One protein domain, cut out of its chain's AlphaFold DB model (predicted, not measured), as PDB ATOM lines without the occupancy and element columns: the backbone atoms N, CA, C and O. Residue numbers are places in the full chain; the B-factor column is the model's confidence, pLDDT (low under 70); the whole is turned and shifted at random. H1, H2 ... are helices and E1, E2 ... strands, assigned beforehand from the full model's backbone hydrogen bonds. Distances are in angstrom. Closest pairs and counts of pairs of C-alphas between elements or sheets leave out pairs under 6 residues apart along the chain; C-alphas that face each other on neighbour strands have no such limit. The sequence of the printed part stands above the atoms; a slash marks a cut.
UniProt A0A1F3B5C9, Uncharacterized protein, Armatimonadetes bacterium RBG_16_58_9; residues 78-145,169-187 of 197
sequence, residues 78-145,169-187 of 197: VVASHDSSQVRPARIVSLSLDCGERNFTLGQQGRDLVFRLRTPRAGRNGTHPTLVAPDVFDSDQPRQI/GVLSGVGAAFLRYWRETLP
ATOM      1  N   VAL A  78     110.507  86.799 134.623       88.62
ATOM      2  CA  VAL A  78     111.533  86.306 135.542       88.62
ATOM      3  C   VAL A  78     112.867  86.813 135.014       88.62
ATOM      4  O   VAL A  78     113.163  86.616 133.836       88.62
ATOM      5  N   VAL A  79     113.623  87.527 135.843       87.75
ATOM      6  CA  VAL A  79     114.876  88.172 135.434       87.75
ATOM      7  C   VAL A  79     115.899  88.114 136.563       87.75
ATOM      8  O   VAL A  79     115.549  88.242 137.732       87.75
ATOM      9  N   ALA A  80     117.159  87.929 136.190       87.06
ATOM     10  CA  ALA A  80     118.326  88.070 137.048       87.06
ATOM     11  C   ALA A  80     119.273  89.096 136.417       87.06
ATOM     12  O   ALA A  80     119.222  89.325 135.206       87.06
ATOM     13  N   SER A  81     120.143  89.691 137.228       85.44
ATOM     14  CA  SER A  81     121.237  90.524 136.735       85.44
ATOM     15  C   SER A  81     122.566  89.994 137.251       85.44
ATOM     16  O   SER A  81     122.715  89.759 138.446       85.44
ATOM     17  N   HIS A  82     123.538  89.831 136.354       80.19
ATOM     18  CA  HIS A  82     124.913  89.472 136.716       80.19
ATOM     19  C   HIS A  82     125.761  90.691 137.109       80.19
ATOM     20  O   HIS A  82     126.914  90.540 137.505       80.19
ATOM     21  N   ASP A  83     125.208  91.902 136.993       76.56
ATOM     22  CA  ASP A  83     125.915  93.146 137.273       76.56
ATOM     23  C   ASP A  83     125.011  94.126 138.022       76.56
ATOM     24  O   ASP A  83     124.111  94.746 137.456       76.56
ATOM     25  N   SER A  84     125.284  94.314 139.312       71.44
ATOM     26  CA  SER A  84     124.571  95.256 140.178       71.44
ATOM     27  C   SER A  84     125.050  96.713 140.048       71.44
ATOM     28  O   SER A  84     124.564  97.588 140.766       71.44
ATOM     29  N   SER A  85     126.026  96.991 139.178       71.94
ATOM     30  CA  SER A  85     126.677  98.301 139.016       71.94
ATOM     31  C   SER A  85     126.253  99.062 137.753       71.94
ATOM     32  O   SER A  85     126.819 100.108 137.434       71.94
ATOM     33  N   GLN A  86     125.215  98.582 137.061       71.62
ATOM     34  CA  GLN A  86     124.698  99.173 135.825       71.62
ATOM     35  C   GLN A  86     124.414 100.678 135.964       71.62
ATOM     36  O   GLN A  86     123.608 101.121 136.791       71.62
ATOM     37  N   VAL A  87     125.073 101.478 135.120       63.56
ATOM     38  CA  VAL A  87     124.967 102.941 135.120       63.56
ATOM     39  C   VAL A  87     123.990 103.391 134.040       63.56
ATOM     40  O   VAL A  87     124.126 103.028 132.872       63.56
ATOM     41  N   ARG A  88     123.059 104.281 134.419       68.06
ATOM     42  CA  ARG A  88     121.865 104.659 133.629       68.06
ATOM     43  C   ARG A  88     120.913 103.458 133.478       68.06
ATOM     44  O   ARG A  88     121.331 102.331 133.692       68.06
ATOM     45  N   PRO A  89     119.632 103.668 133.121       64.88
ATOM     46  CA  PRO A  89     118.691 102.559 132.990       64.88
ATOM     47  C   PRO A  89     119.120 101.562 131.905       64.88
ATOM     48  O   PRO A  89     118.866 101.787 130.716       64.88
ATOM     49  N   ALA A  90     119.753 100.468 132.319       80.81
ATOM     50  CA  ALA A  90     120.052  99.321 131.483       80.81
ATOM     51  C   ALA A  90     118.723  98.673 131.101       80.81
ATOM     52  O   ALA A  90     117.932  98.295 131.963       80.81
ATOM     53  N   ARG A  91     118.405  98.656 129.805       85.25
ATOM     54  CA  ARG A  91     117.069  98.292 129.321       85.25
ATOM     55  C   ARG A  91     116.897  96.779 129.362       85.25
ATOM     56  O   ARG A  91     117.606  96.077 128.657       85.25
ATOM     57  N   ILE A  92     115.908  96.321 130.124       87.62
ATOM     58  CA  ILE A  92     115.503  94.912 130.185       87.62
ATOM     59  C   ILE A  92     114.394  94.674 129.154       87.62
ATOM     60  O   ILE A  92     114.509  93.816 128.289       87.62
ATOM     61  N   VAL A  93     113.335  95.496 129.190       89.31
ATOM     62  CA  VAL A  93     112.240  95.466 128.206       89.31
ATOM     63  C   VAL A  93     111.856  96.890 127.823       89.31
ATOM     64  O   VAL A  93     111.661  97.748 128.685       89.31
ATOM     65  N   SER A  94     111.679  97.158 126.530       89.06
ATOM     66  CA  SER A  94     111.178  98.452 126.064       89.06
ATOM     67  C   SER A  94     110.231  98.327 124.879       89.06
ATOM     68  O   SER A  94     110.510  97.588 123.940       89.06
ATOM     69  N   LEU A  95     109.168  99.133 124.893       89.50
ATOM     70  CA  LEU A  95     108.357  99.436 123.717       89.50
ATOM     71  C   LEU A  95     108.639 100.881 123.312       89.50
ATOM     72  O   LEU A  95     108.258 101.822 124.015       89.50
ATOM     73  N   SER A  96     109.321 101.056 122.189       85.56
ATOM     74  CA  SER A  96     109.821 102.353 121.747       85.56
ATOM     75  C   SER A  96     109.735 102.505 120.240       85.56
ATOM     76  O   SER A  96     109.933 101.534 119.515       85.56
ATOM     77  N   LEU A  97     109.483 103.732 119.787       81.31
ATOM     78  CA  LEU A  97     109.719 104.111 118.398       81.31
ATOM     79  C   LEU A  97     111.224 104.293 118.169       81.31
ATOM     80  O   LEU A  97     111.772 103.760 117.214       81.31
ATOM     81  N   ASP A  98     111.883 104.998 119.090       78.31
ATOM     82  CA  ASP A  98     113.323 105.244 119.087       78.31
ATOM     83  C   ASP A  98     113.832 105.531 120.519       78.31
ATOM     84  O   ASP A  98     113.141 105.325 121.521       78.31
ATOM     85  N   CYS A  99     115.081 105.975 120.654       72.44
ATOM     86  CA  CYS A  99     115.690 106.282 121.947       72.44
ATOM     87  C   CYS A  99     115.142 107.553 122.638       72.44
ATOM     88  O   CYS A  99     115.374 107.732 123.840       72.44
ATOM     89  N   GLY A 100     114.445 108.427 121.911       72.25
ATOM     90  CA  GLY A 100     113.795 109.647 122.391       72.25
ATOM     91  C   GLY A 100     112.272 109.541 122.520       72.25
ATOM     92  O   GLY A 100     111.667 110.360 123.210       72.25
ATOM     93  N   GLU A 101     111.649 108.534 121.909       82.44
ATOM     94  CA  GLU A 101     110.207 108.298 121.941       82.44
ATOM     95  C   GLU A 101     109.885 106.873 122.399       82.44
ATOM     96  O   GLU A 101     109.908 105.901 121.636       82.44
ATOM     97  N   ARG A 102     109.541 106.756 123.684       83.06
ATOM     98  CA  ARG A 102     109.300 105.484 124.366       83.06
ATOM     99  C   ARG A 102     107.900 105.457 124.942       83.06
ATOM    100  O   ARG A 102     107.492 106.397 125.617       83.06
ATOM    101  N   ASN A 103     107.184 104.362 124.711       88.19
ATOM    102  CA  ASN A 103     105.898 104.120 125.356       88.19
ATOM    103  C   ASN A 103     106.117 103.614 126.778       88.19
ATOM    104  O   ASN A 103     105.543 104.157 127.716       88.19
ATOM    105  N   PHE A 104     107.004 102.636 126.955       90.00
ATOM    106  CA  PHE A 104     107.490 102.260 128.275       90.00
ATOM    107  C   PHE A 104     108.911 101.703 128.216       90.00
ATOM    108  O   PHE A 104     109.406 101.271 127.171       90.00
ATOM    109  N   THR A 105     109.584 101.713 129.359       89.44
ATOM    110  CA  THR A 105     110.883 101.070 129.548       89.44
ATOM    111  C   THR A 105     110.962 100.522 130.955       89.44
ATOM    112  O   THR A 105     110.794 101.270 131.914       89.44
ATOM    113  N   LEU A 106     111.243  99.232 131.050       91.25
ATOM    114  CA  LEU A 106     111.729  98.600 132.256       91.25
ATOM    115  C   LEU A 106     113.242  98.463 132.150       91.25
ATOM    116  O   LEU A 106     113.758  97.982 131.137       91.25
ATOM    117  N   GLY A 107     113.945  98.878 133.188       89.69
ATOM    118  CA  GLY A 107     115.380  98.720 133.250       89.69
ATOM    119  C   GLY A 107     115.904  98.579 134.662       89.69
ATOM    120  O   GLY A 107     115.145  98.627 135.629       89.69
ATOM    121  N   GLN A 108     117.216  98.441 134.743       89.44
ATOM    122  CA  GLN A 108     117.981  98.411 135.975       89.44
ATOM    123  C   GLN A 108     118.819  99.684 136.090       89.44
ATOM    124  O   GLN A 108     119.395 100.139 135.103       89.44
ATOM    125  N   GLN A 109     118.902 100.259 137.285       89.31
ATOM    126  CA  GLN A 109     119.838 101.334 137.601       89.31
ATOM    127  C   GLN A 109     120.484 101.037 138.955       89.31
ATOM    128  O   GLN A 109     119.813 101.083 139.981       89.31
ATOM    129  N   GLY A 110     121.779 100.718 138.967       89.44
ATOM    130  CA  GLY A 110     122.410 100.112 140.140       89.44
ATOM    131  C   GLY A 110     121.689  98.815 140.517       89.44
ATOM    132  O   GLY A 110     121.519  97.938 139.674       89.44
ATOM    133  N   ARG A 111     121.207  98.719 141.759       92.62
ATOM    134  CA  ARG A 111     120.420  97.576 142.262       92.62
ATOM    135  C   ARG A 111     118.912  97.746 142.065       92.62
ATOM    136  O   ARG A 111     118.141  96.832 142.351       92.62
ATOM    137  N   ASP A 112     118.484  98.901 141.568       93.75
ATOM    138  CA  ASP A 112     117.076  99.266 141.526       93.75
ATOM    139  C   ASP A 112     116.435  98.851 140.206       93.75
ATOM    140  O   ASP A 112     117.020  98.977 139.124       93.75
ATOM    141  N   LEU A 113     115.174  98.440 140.289       93.94
ATOM    142  CA  LEU A 113     114.298  98.320 139.137       93.94
ATOM    143  C   LEU A 113     113.667  99.681 138.843       93.94
ATOM    144  O   LEU A 113     112.999 100.281 139.689       93.94
ATOM    145  N   VAL A 114     113.825 100.156 137.612       93.19
ATOM    146  CA  VAL A 114     113.273 101.431 137.153       93.19
ATOM    147  C   VAL A 114     112.262 101.214 136.036       93.19
ATOM    148  O   VAL A 114     112.550 100.595 135.012       93.19
ATOM    149  N   PHE A 115     111.061 101.763 136.204       92.62
ATOM    150  CA  PHE A 115     109.986 101.682 135.226       92.62
ATOM    151  C   PHE A 115     109.521 103.069 134.778       92.62
ATOM    152  O   PHE A 115     109.031 103.895 135.555       92.62
ATOM    153  N   ARG A 116     109.654 103.320 133.478       91.06
ATOM    154  CA  ARG A 116     109.214 104.535 132.791       91.06
ATOM    155  C   ARG A 116     107.995 104.218 131.951       91.06
ATOM    156  O   ARG A 116     108.001 103.249 131.199       91.06
ATOM    157  N   LEU A 117     106.979 105.066 132.047       90.38
ATOM    158  CA  LEU A 117     105.739 104.930 131.293       90.38
ATOM    159  C   LEU A 117     105.328 106.291 130.745       90.38
ATOM    160  O   LEU A 117     105.165 107.259 131.501       90.38
ATOM    161  N   ARG A 118     105.124 106.345 129.431       88.56
ATOM    162  CA  ARG A 118     104.555 107.494 128.742       88.56
ATOM    163  C   ARG A 118     103.121 107.688 129.192       88.56
ATOM    164  O   ARG A 118     102.256 106.842 129.021       88.56
ATOM    165  N   THR A 119     102.892 108.861 129.745       81.25
ATOM    166  CA  THR A 119     101.576 109.387 130.090       81.25
ATOM    167  C   THR A 119     101.542 110.833 129.602       81.25
ATOM    168  O   THR A 119     102.614 111.408 129.380       81.25
ATOM    169  N   PRO A 120     100.368 111.472 129.477       77.81
ATOM    170  CA  PRO A 120     100.298 112.890 129.122       77.81
ATOM    171  C   PRO A 120     101.183 113.786 130.009       77.81
ATOM    172  O   PRO A 120     101.755 114.759 129.534       77.81
ATOM    173  N   ARG A 121     101.367 113.418 131.285       74.19
ATOM    174  CA  ARG A 121     102.235 114.141 132.233       74.19
ATOM    175  C   ARG A 121     103.730 113.866 132.037       74.19
ATOM    176  O   ARG A 121     104.555 114.687 132.440       74.19
ATOM    177  N   ALA A 122     104.079 112.726 131.440       77.00
ATOM    178  CA  ALA A 122     105.456 112.251 131.349       77.00
ATOM    179  C   ALA A 122     106.211 112.600 130.067       77.00
ATOM    180  O   ALA A 122     107.405 112.309 129.967       77.00
ATOM    181  N   GLY A 123     105.536 113.265 129.128       78.00
ATOM    182  CA  GLY A 123     106.113 113.654 127.847       78.00
ATOM    183  C   GLY A 123     106.362 112.462 126.925       78.00
ATOM    184  O   GLY A 123     106.110 111.302 127.271       78.00
ATOM    185  N   ARG A 124     106.859 112.743 125.718       79.38
ATOM    186  CA  ARG A 124     106.986 111.739 124.637       79.38
ATOM    187  C   ARG A 124     107.949 110.585 124.946       79.38
ATOM    188  O   ARG A 124     107.752 109.493 124.420       79.38
ATOM    189  N   ASN A 125     108.945 110.807 125.805       76.00
ATOM    190  CA  ASN A 125     109.925 109.786 126.200       76.00
ATOM    191  C   ASN A 125     109.560 109.052 127.507       76.00
ATOM    192  O   ASN A 125     110.287 108.165 127.947       76.00
ATOM    193  N   GLY A 126     108.476 109.455 128.184       78.88
ATOM    194  CA  GLY A 126     108.055 108.853 129.453       78.88
ATOM    195  C   GLY A 126     109.061 109.005 130.604       78.88
ATOM    196  O   GLY A 126     108.995 108.242 131.566       78.88
ATOM    197  N   THR A 127     110.003 109.954 130.518       76.38
ATOM    198  CA  THR A 127     111.146 110.056 131.443       76.38
ATOM    199  C   THR A 127     110.726 110.347 132.886       76.38
ATOM    200  O   THR A 127     111.360 109.857 133.817       76.38
ATOM    201  N   HIS A 128     109.660 111.127 133.094       78.50
ATOM    202  CA  HIS A 128     109.260 111.577 134.431       78.50
ATOM    203  C   HIS A 128     107.742 111.598 134.618       78.50
ATOM    204  O   HIS A 128     107.081 112.263 133.841       78.50
ATOM    205  N   PRO A 129     107.168 111.012 135.676       81.62
ATOM    206  CA  PRO A 129     107.875 110.373 136.774       81.62
ATOM    207  C   PRO A 129     108.351 108.961 136.412       81.62
ATOM    208  O   PRO A 129     107.636 108.207 135.740       81.62
ATOM    209  N   THR A 130     109.545 108.609 136.889       87.50
ATOM    210  CA  THR A 130     110.060 107.233 136.859       87.50
ATOM    211  C   THR A 130     109.599 106.529 138.131       87.50
ATOM    212  O   THR A 130     109.694 107.096 139.214       87.50
ATOM    213  N   LEU A 131     109.065 105.319 138.009       90.81
ATOM    214  CA  LEU A 131     108.789 104.460 139.153       90.81
ATOM    215  C   LEU A 131     110.068 103.705 139.513       90.81
ATOM    216  O   LEU A 131     110.655 103.080 138.634       90.81
ATOM    217  N   VAL A 132     110.487 103.776 140.768       93.75
ATOM    218  CA  VAL A 132     111.708 103.136 141.266       93.75
ATOM    219  C   VAL A 132     111.333 102.152 142.362       93.75
ATOM    220  O   VAL A 132     110.687 102.540 143.337       93.75
ATOM    221  N   ALA A 133     111.715 100.895 142.174       94.75
ATOM    222  CA  ALA A 133     111.641  99.824 143.156       94.75
ATOM    223  C   ALA A 133     113.078  99.494 143.592       94.75
ATOM    224  O   ALA A 133     113.846  98.988 142.769       94.75
ATOM    225  N   PRO A 134     113.464  99.831 144.832       95.19
ATOM    226  CA  PRO A 134     114.836  99.673 145.283       95.19
ATOM    227  C   PRO A 134     115.206  98.203 145.473       95.19
ATOM    228  O   PRO A 134     114.333  97.388 145.781       95.19
ATOM    229  N   ASP A 135     116.494  97.897 145.303       94.19
ATOM    230  CA  ASP A 135     117.117  96.620 145.688       94.19
ATOM    231  C   ASP A 135     116.455  95.356 145.095       94.19
ATOM    232  O   ASP A 135     116.518  94.270 145.663       94.19
ATOM    233  N   VAL A 136     115.824  95.470 143.923       93.38
ATOM    234  CA  VAL A 136     115.262  94.308 143.206       93.38
ATOM    235  C   VAL A 136     116.368  93.410 142.643       93.38
ATOM    236  O   VAL A 136     116.199  92.199 142.565       93.38
ATOM    237  N   PHE A 137     117.503  94.003 142.270       91.56
ATOM    238  CA  PHE A 137     118.697  93.317 141.770       91.56
ATOM    239  C   PHE A 137     119.795  93.326 142.835       91.56
ATOM    240  O   PHE A 137     120.939  93.715 142.597       91.56
ATOM    241  N   ASP A 138     119.410  92.978 144.060       91.44
ATOM    242  CA  ASP A 138     120.295  92.897 145.213       91.44
ATOM    243  C   ASP A 138     121.187  91.655 145.242       91.44
ATOM    244  O   ASP A 138     122.144  91.622 146.018       91.44
ATOM    245  N   SER A 139     120.875  90.693 144.380       88.62
ATOM    246  CA  SER A 139     121.511  89.399 144.188       88.62
ATOM    247  C   SER A 139     121.452  89.009 142.707       88.62
ATOM    248  O   SER A 139     120.736  89.621 141.912       88.62
ATOM    249  N   ASP A 140     122.198  87.969 142.341       84.00
ATOM    250  CA  ASP A 140     122.205  87.371 141.002       84.00
ATOM    251  C   ASP A 140     121.094  86.325 140.798       84.00
ATOM    252  O   ASP A 140     121.024  85.674 139.754       84.00
ATOM    253  N   GLN A 141     120.217  86.154 141.789       87.31
ATOM    254  CA  GLN A 141     119.154  85.163 141.745       87.31
ATOM    255  C   GLN A 141     117.999  85.638 140.853       87.31
ATOM    256  O   GLN A 141     117.614  86.810 140.916       87.31
ATOM    257  N   PRO A 142     117.394  84.748 140.047       86.75
ATOM    258  CA  PRO A 142     116.195  85.080 139.291       86.75
ATOM    259  C   PRO A 142     115.054  85.526 140.208       86.75
ATOM    260  O   PRO A 142     114.672  84.812 141.133       86.75
ATOM    261  N   ARG A 143     114.479  86.693 139.913       89.69
ATOM    262  CA  ARG A 143     113.329  87.260 140.625       89.69
ATOM    263  C   ARG A 143     112.112  87.272 139.712       89.69
ATOM    264  O   ARG A 143     112.217  87.648 138.539       89.69
ATOM    265  N   GLN A 144     110.948  86.900 140.235       91.50
ATOM    266  CA  GLN A 144     109.688  87.079 139.517       91.50
ATOM    267  C   GLN A 144     109.207  88.516 139.706       91.50
ATOM    268  O   GLN A 144     108.903  88.930 140.818       91.50
ATOM    269  N   ILE A 145     109.077  89.269 138.617       92.19
ATOM    270  CA  ILE A 145     108.647  90.668 138.640       92.19
ATOM    271  C   ILE A 145     107.319  90.804 137.903       92.19
ATOM    272  O   ILE A 145     107.201  90.417 136.737       92.19
ATOM    273  N   GLY A 169     111.170 112.287 140.209       72.00
ATOM    274  CA  GLY A 169     111.026 113.365 139.228       72.00
ATOM    275  C   GLY A 169     109.572 113.773 138.983       72.00
ATOM    276  O   GLY A 169     109.239 114.248 137.896       72.00
ATOM    277  N   VAL A 170     108.694 113.576 139.972       65.31
ATOM    278  CA  VAL A 170     107.345 114.152 139.960       65.31
ATOM    279  C   VAL A 170     107.497 115.670 139.911       65.31
ATOM    280  O   VAL A 170     107.872 116.299 140.896       65.31
ATOM    281  N   LEU A 171     107.211 116.271 138.757       58.75
ATOM    282  CA  LEU A 171     106.953 117.703 138.711       58.75
ATOM    283  C   LEU A 171     105.666 117.940 139.504       58.75
ATOM    284  O   LEU A 171     104.588 117.519 139.087       58.75
ATOM    285  N   SER A 172     105.792 118.559 140.670       49.66
ATOM    286  CA  SER A 172     104.773 118.623 141.722       49.66
ATOM    287  C   SER A 172     103.580 119.546 141.428       49.66
ATOM    288  O   SER A 172     102.823 119.869 142.336       49.66
ATOM    289  N   GLY A 173     103.345 119.953 140.173       54.72
ATOM    290  CA  GLY A 173     102.246 120.861 139.844       54.72
ATOM    291  C   GLY A 173     101.715 120.741 138.418       54.72
ATOM    292  O   GLY A 173     102.456 120.489 137.467       54.72
ATOM    293  N   VAL A 174     100.410 120.992 138.264       57.84
ATOM    294  CA  VAL A 174      99.698 121.025 136.971       57.84
ATOM    295  C   VAL A 174     100.340 122.033 136.005       57.84
ATOM    296  O   VAL A 174     100.484 121.742 134.821       57.84
ATOM    297  N   GLY A 175     100.829 123.169 136.519       56.84
ATOM    298  CA  GLY A 175     101.538 124.182 135.726       56.84
ATOM    299  C   GLY A 175     102.866 123.692 135.139       56.84
ATOM    300  O   GLY A 175     103.211 124.034 134.012       56.84
ATOM    301  N   ALA A 176     103.585 122.820 135.845       61.06
ATOM    302  CA  ALA A 176     104.845 122.266 135.358       61.06
ATOM    303  C   ALA A 176     104.617 121.198 134.267       61.06
ATOM    304  O   ALA A 176     105.381 121.120 133.303       61.06
ATOM    305  N   ALA A 177     103.526 120.426 134.366       59.31
ATOM    306  CA  ALA A 177     103.074 119.539 133.291       59.31
ATOM    307  C   ALA A 177     102.610 120.331 132.052       59.31
ATOM    308  O   ALA A 177     102.963 119.974 130.929       59.31
ATOM    309  N   PHE A 178     101.882 121.434 132.258       62.16
ATOM    310  CA  PHE A 178     101.429 122.329 131.191       62.16
ATOM    311  C   PHE A 178     102.599 122.991 130.443       62.16
ATOM    312  O   PHE A 178     102.664 122.914 129.219       62.16
ATOM    313  N   LEU A 179     103.578 123.560 131.158       61.56
ATOM    314  CA  LEU A 179     104.774 124.167 130.553       61.56
ATOM    315  C   LEU A 179     105.608 123.157 129.751       61.56
ATOM    316  O   LEU A 179     106.165 123.502 128.706       61.56
ATOM    317  N   ARG A 180     105.683 121.901 130.213       63.88
ATOM    318  CA  ARG A 180     106.368 120.826 129.485       63.88
ATOM    319  C   ARG A 180     105.623 120.447 128.206       63.88
ATOM    320  O   ARG A 180     106.259 120.392 127.157       63.88
ATOM    321  N   TYR A 181     104.304 120.242 128.281       64.38
ATOM    322  CA  TYR A 181     103.469 119.986 127.103       64.38
ATOM    323  C   TYR A 181     103.680 121.074 126.045       64.38
ATOM    324  O   TYR A 181     103.988 120.765 124.898       64.38
ATOM    325  N   TRP A 182     103.639 122.341 126.463       65.62
ATOM    326  CA  TRP A 182     103.795 123.489 125.571       65.62
ATOM    327  C   TRP A 182     105.176 123.548 124.898       65.62
ATOM    328  O   TRP A 182     105.274 123.806 123.699       65.62
ATOM    329  N   ARG A 183     106.251 123.230 125.635       63.88
ATOM    330  CA  ARG A 183     107.620 123.164 125.093       63.88
ATOM    331  C   ARG A 183     107.803 122.022 124.085       63.88
ATOM    332  O   ARG A 183     108.547 122.187 123.124       63.88
ATOM    333  N   GLU A 184     107.143 120.884 124.292       63.75
ATOM    334  CA  GLU A 184     107.253 119.703 123.420       63.75
ATOM    335  C   GLU A 184     106.379 119.790 122.152       63.75
ATOM    336  O   GLU A 184     106.639 119.074 121.185       63.75
ATOM    337  N   THR A 185     105.363 120.664 122.124       62.91
ATOM    338  CA  THR A 185     104.479 120.869 120.959       62.91
ATOM    339  C   THR A 185     104.894 122.014 120.029       62.91
ATOM    340  O   THR A 185     104.347 122.117 118.931       62.91
ATOM    341  N   LEU A 186     105.845 122.874 120.419       55.25
ATOM    342  CA  LEU A 186     106.322 123.961 119.556       55.25
ATOM    343  C   LEU A 186     107.209 123.421 118.413       55.25
ATOM    344  O   LEU A 186     108.121 122.631 118.659       55.25
ATOM    345  N   PRO A 187     107.017 123.880 117.161       54.38
ATOM    346  CA  PRO A 187     107.751 123.382 115.993       54.38
ATOM    347  C   PRO A 187     109.250 123.744 115.961       54.38
ATOM    348  O   PRO A 187     109.951 123.317 115.048       54.38
TER     349      PRO A 187
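What this domain is: This is residues 78 to 145 and 169 to 187 of the 197 residues of an uncharacterized protein of Armatimonadetes bacterium RBG_16_58_9 (UniProt A0A1F3B5C9). What does the model look like? One sheet of four strands, E1 to E4, makes the body, with the helix H1 set off at one end of the long axis and the short strand E5, paired with residues 78 to 79, at the other. The sheet is a meander, each strand the antiparallel neighbour of the one before, in the order E1 - E2 - E3 - E4. What is it made of? The printed part has 87 residues, with five named strands followed by one named helix; its class is mixed, with 40 residues, under half, in named elements. It is only just loose, close to compact, with a radius of gyration of the C-alphas of 14.7 A, and elongated, spanning 46 by 27 by 21 A.

Where its parts are: Where are the strands? E1, residues 90 to 96, begins at C-alpha 90 (120.052, 99.321, 131.483) and measures 14.4 A; E2, residues 102 to 109, measures 17.4 A and bends by 54 degrees at residue 106. E3, residues 112 to 117, measures 16.3 A, E4, residues 130 to 133, 9.9 A, and E5, residues 143 to 145, 6.1 A. Where is the helix? H1, residues 174 to 185, measures 16.7 A and ends at C-alpha 185 (104.479, 120.869, 120.959).

How they stand to each other: How do the strands pair? Within hydrogen-bond range are N 92 and O 106, 2.9 A, in the hairpin E1 and E2; N 107 and O 114, 2.9 A, in E2 and E3; and N 115 and O 131, 2.8 A, in E3 and E4. Where does H1 stand? It is not on the sheet and is apart from E5; each of its O i to N i+4 pairs is within hydrogen-bond range.

The domain as a whole: Is anything missing? Residues 146 to 168 are not printed, and C-alphas 145 and 169 are 22.8 A apart. Which link is long, and where is confidence low? The link E3 to E4 is long; pLDDT is under 70 at residues 87 to 89 and 170 to 187.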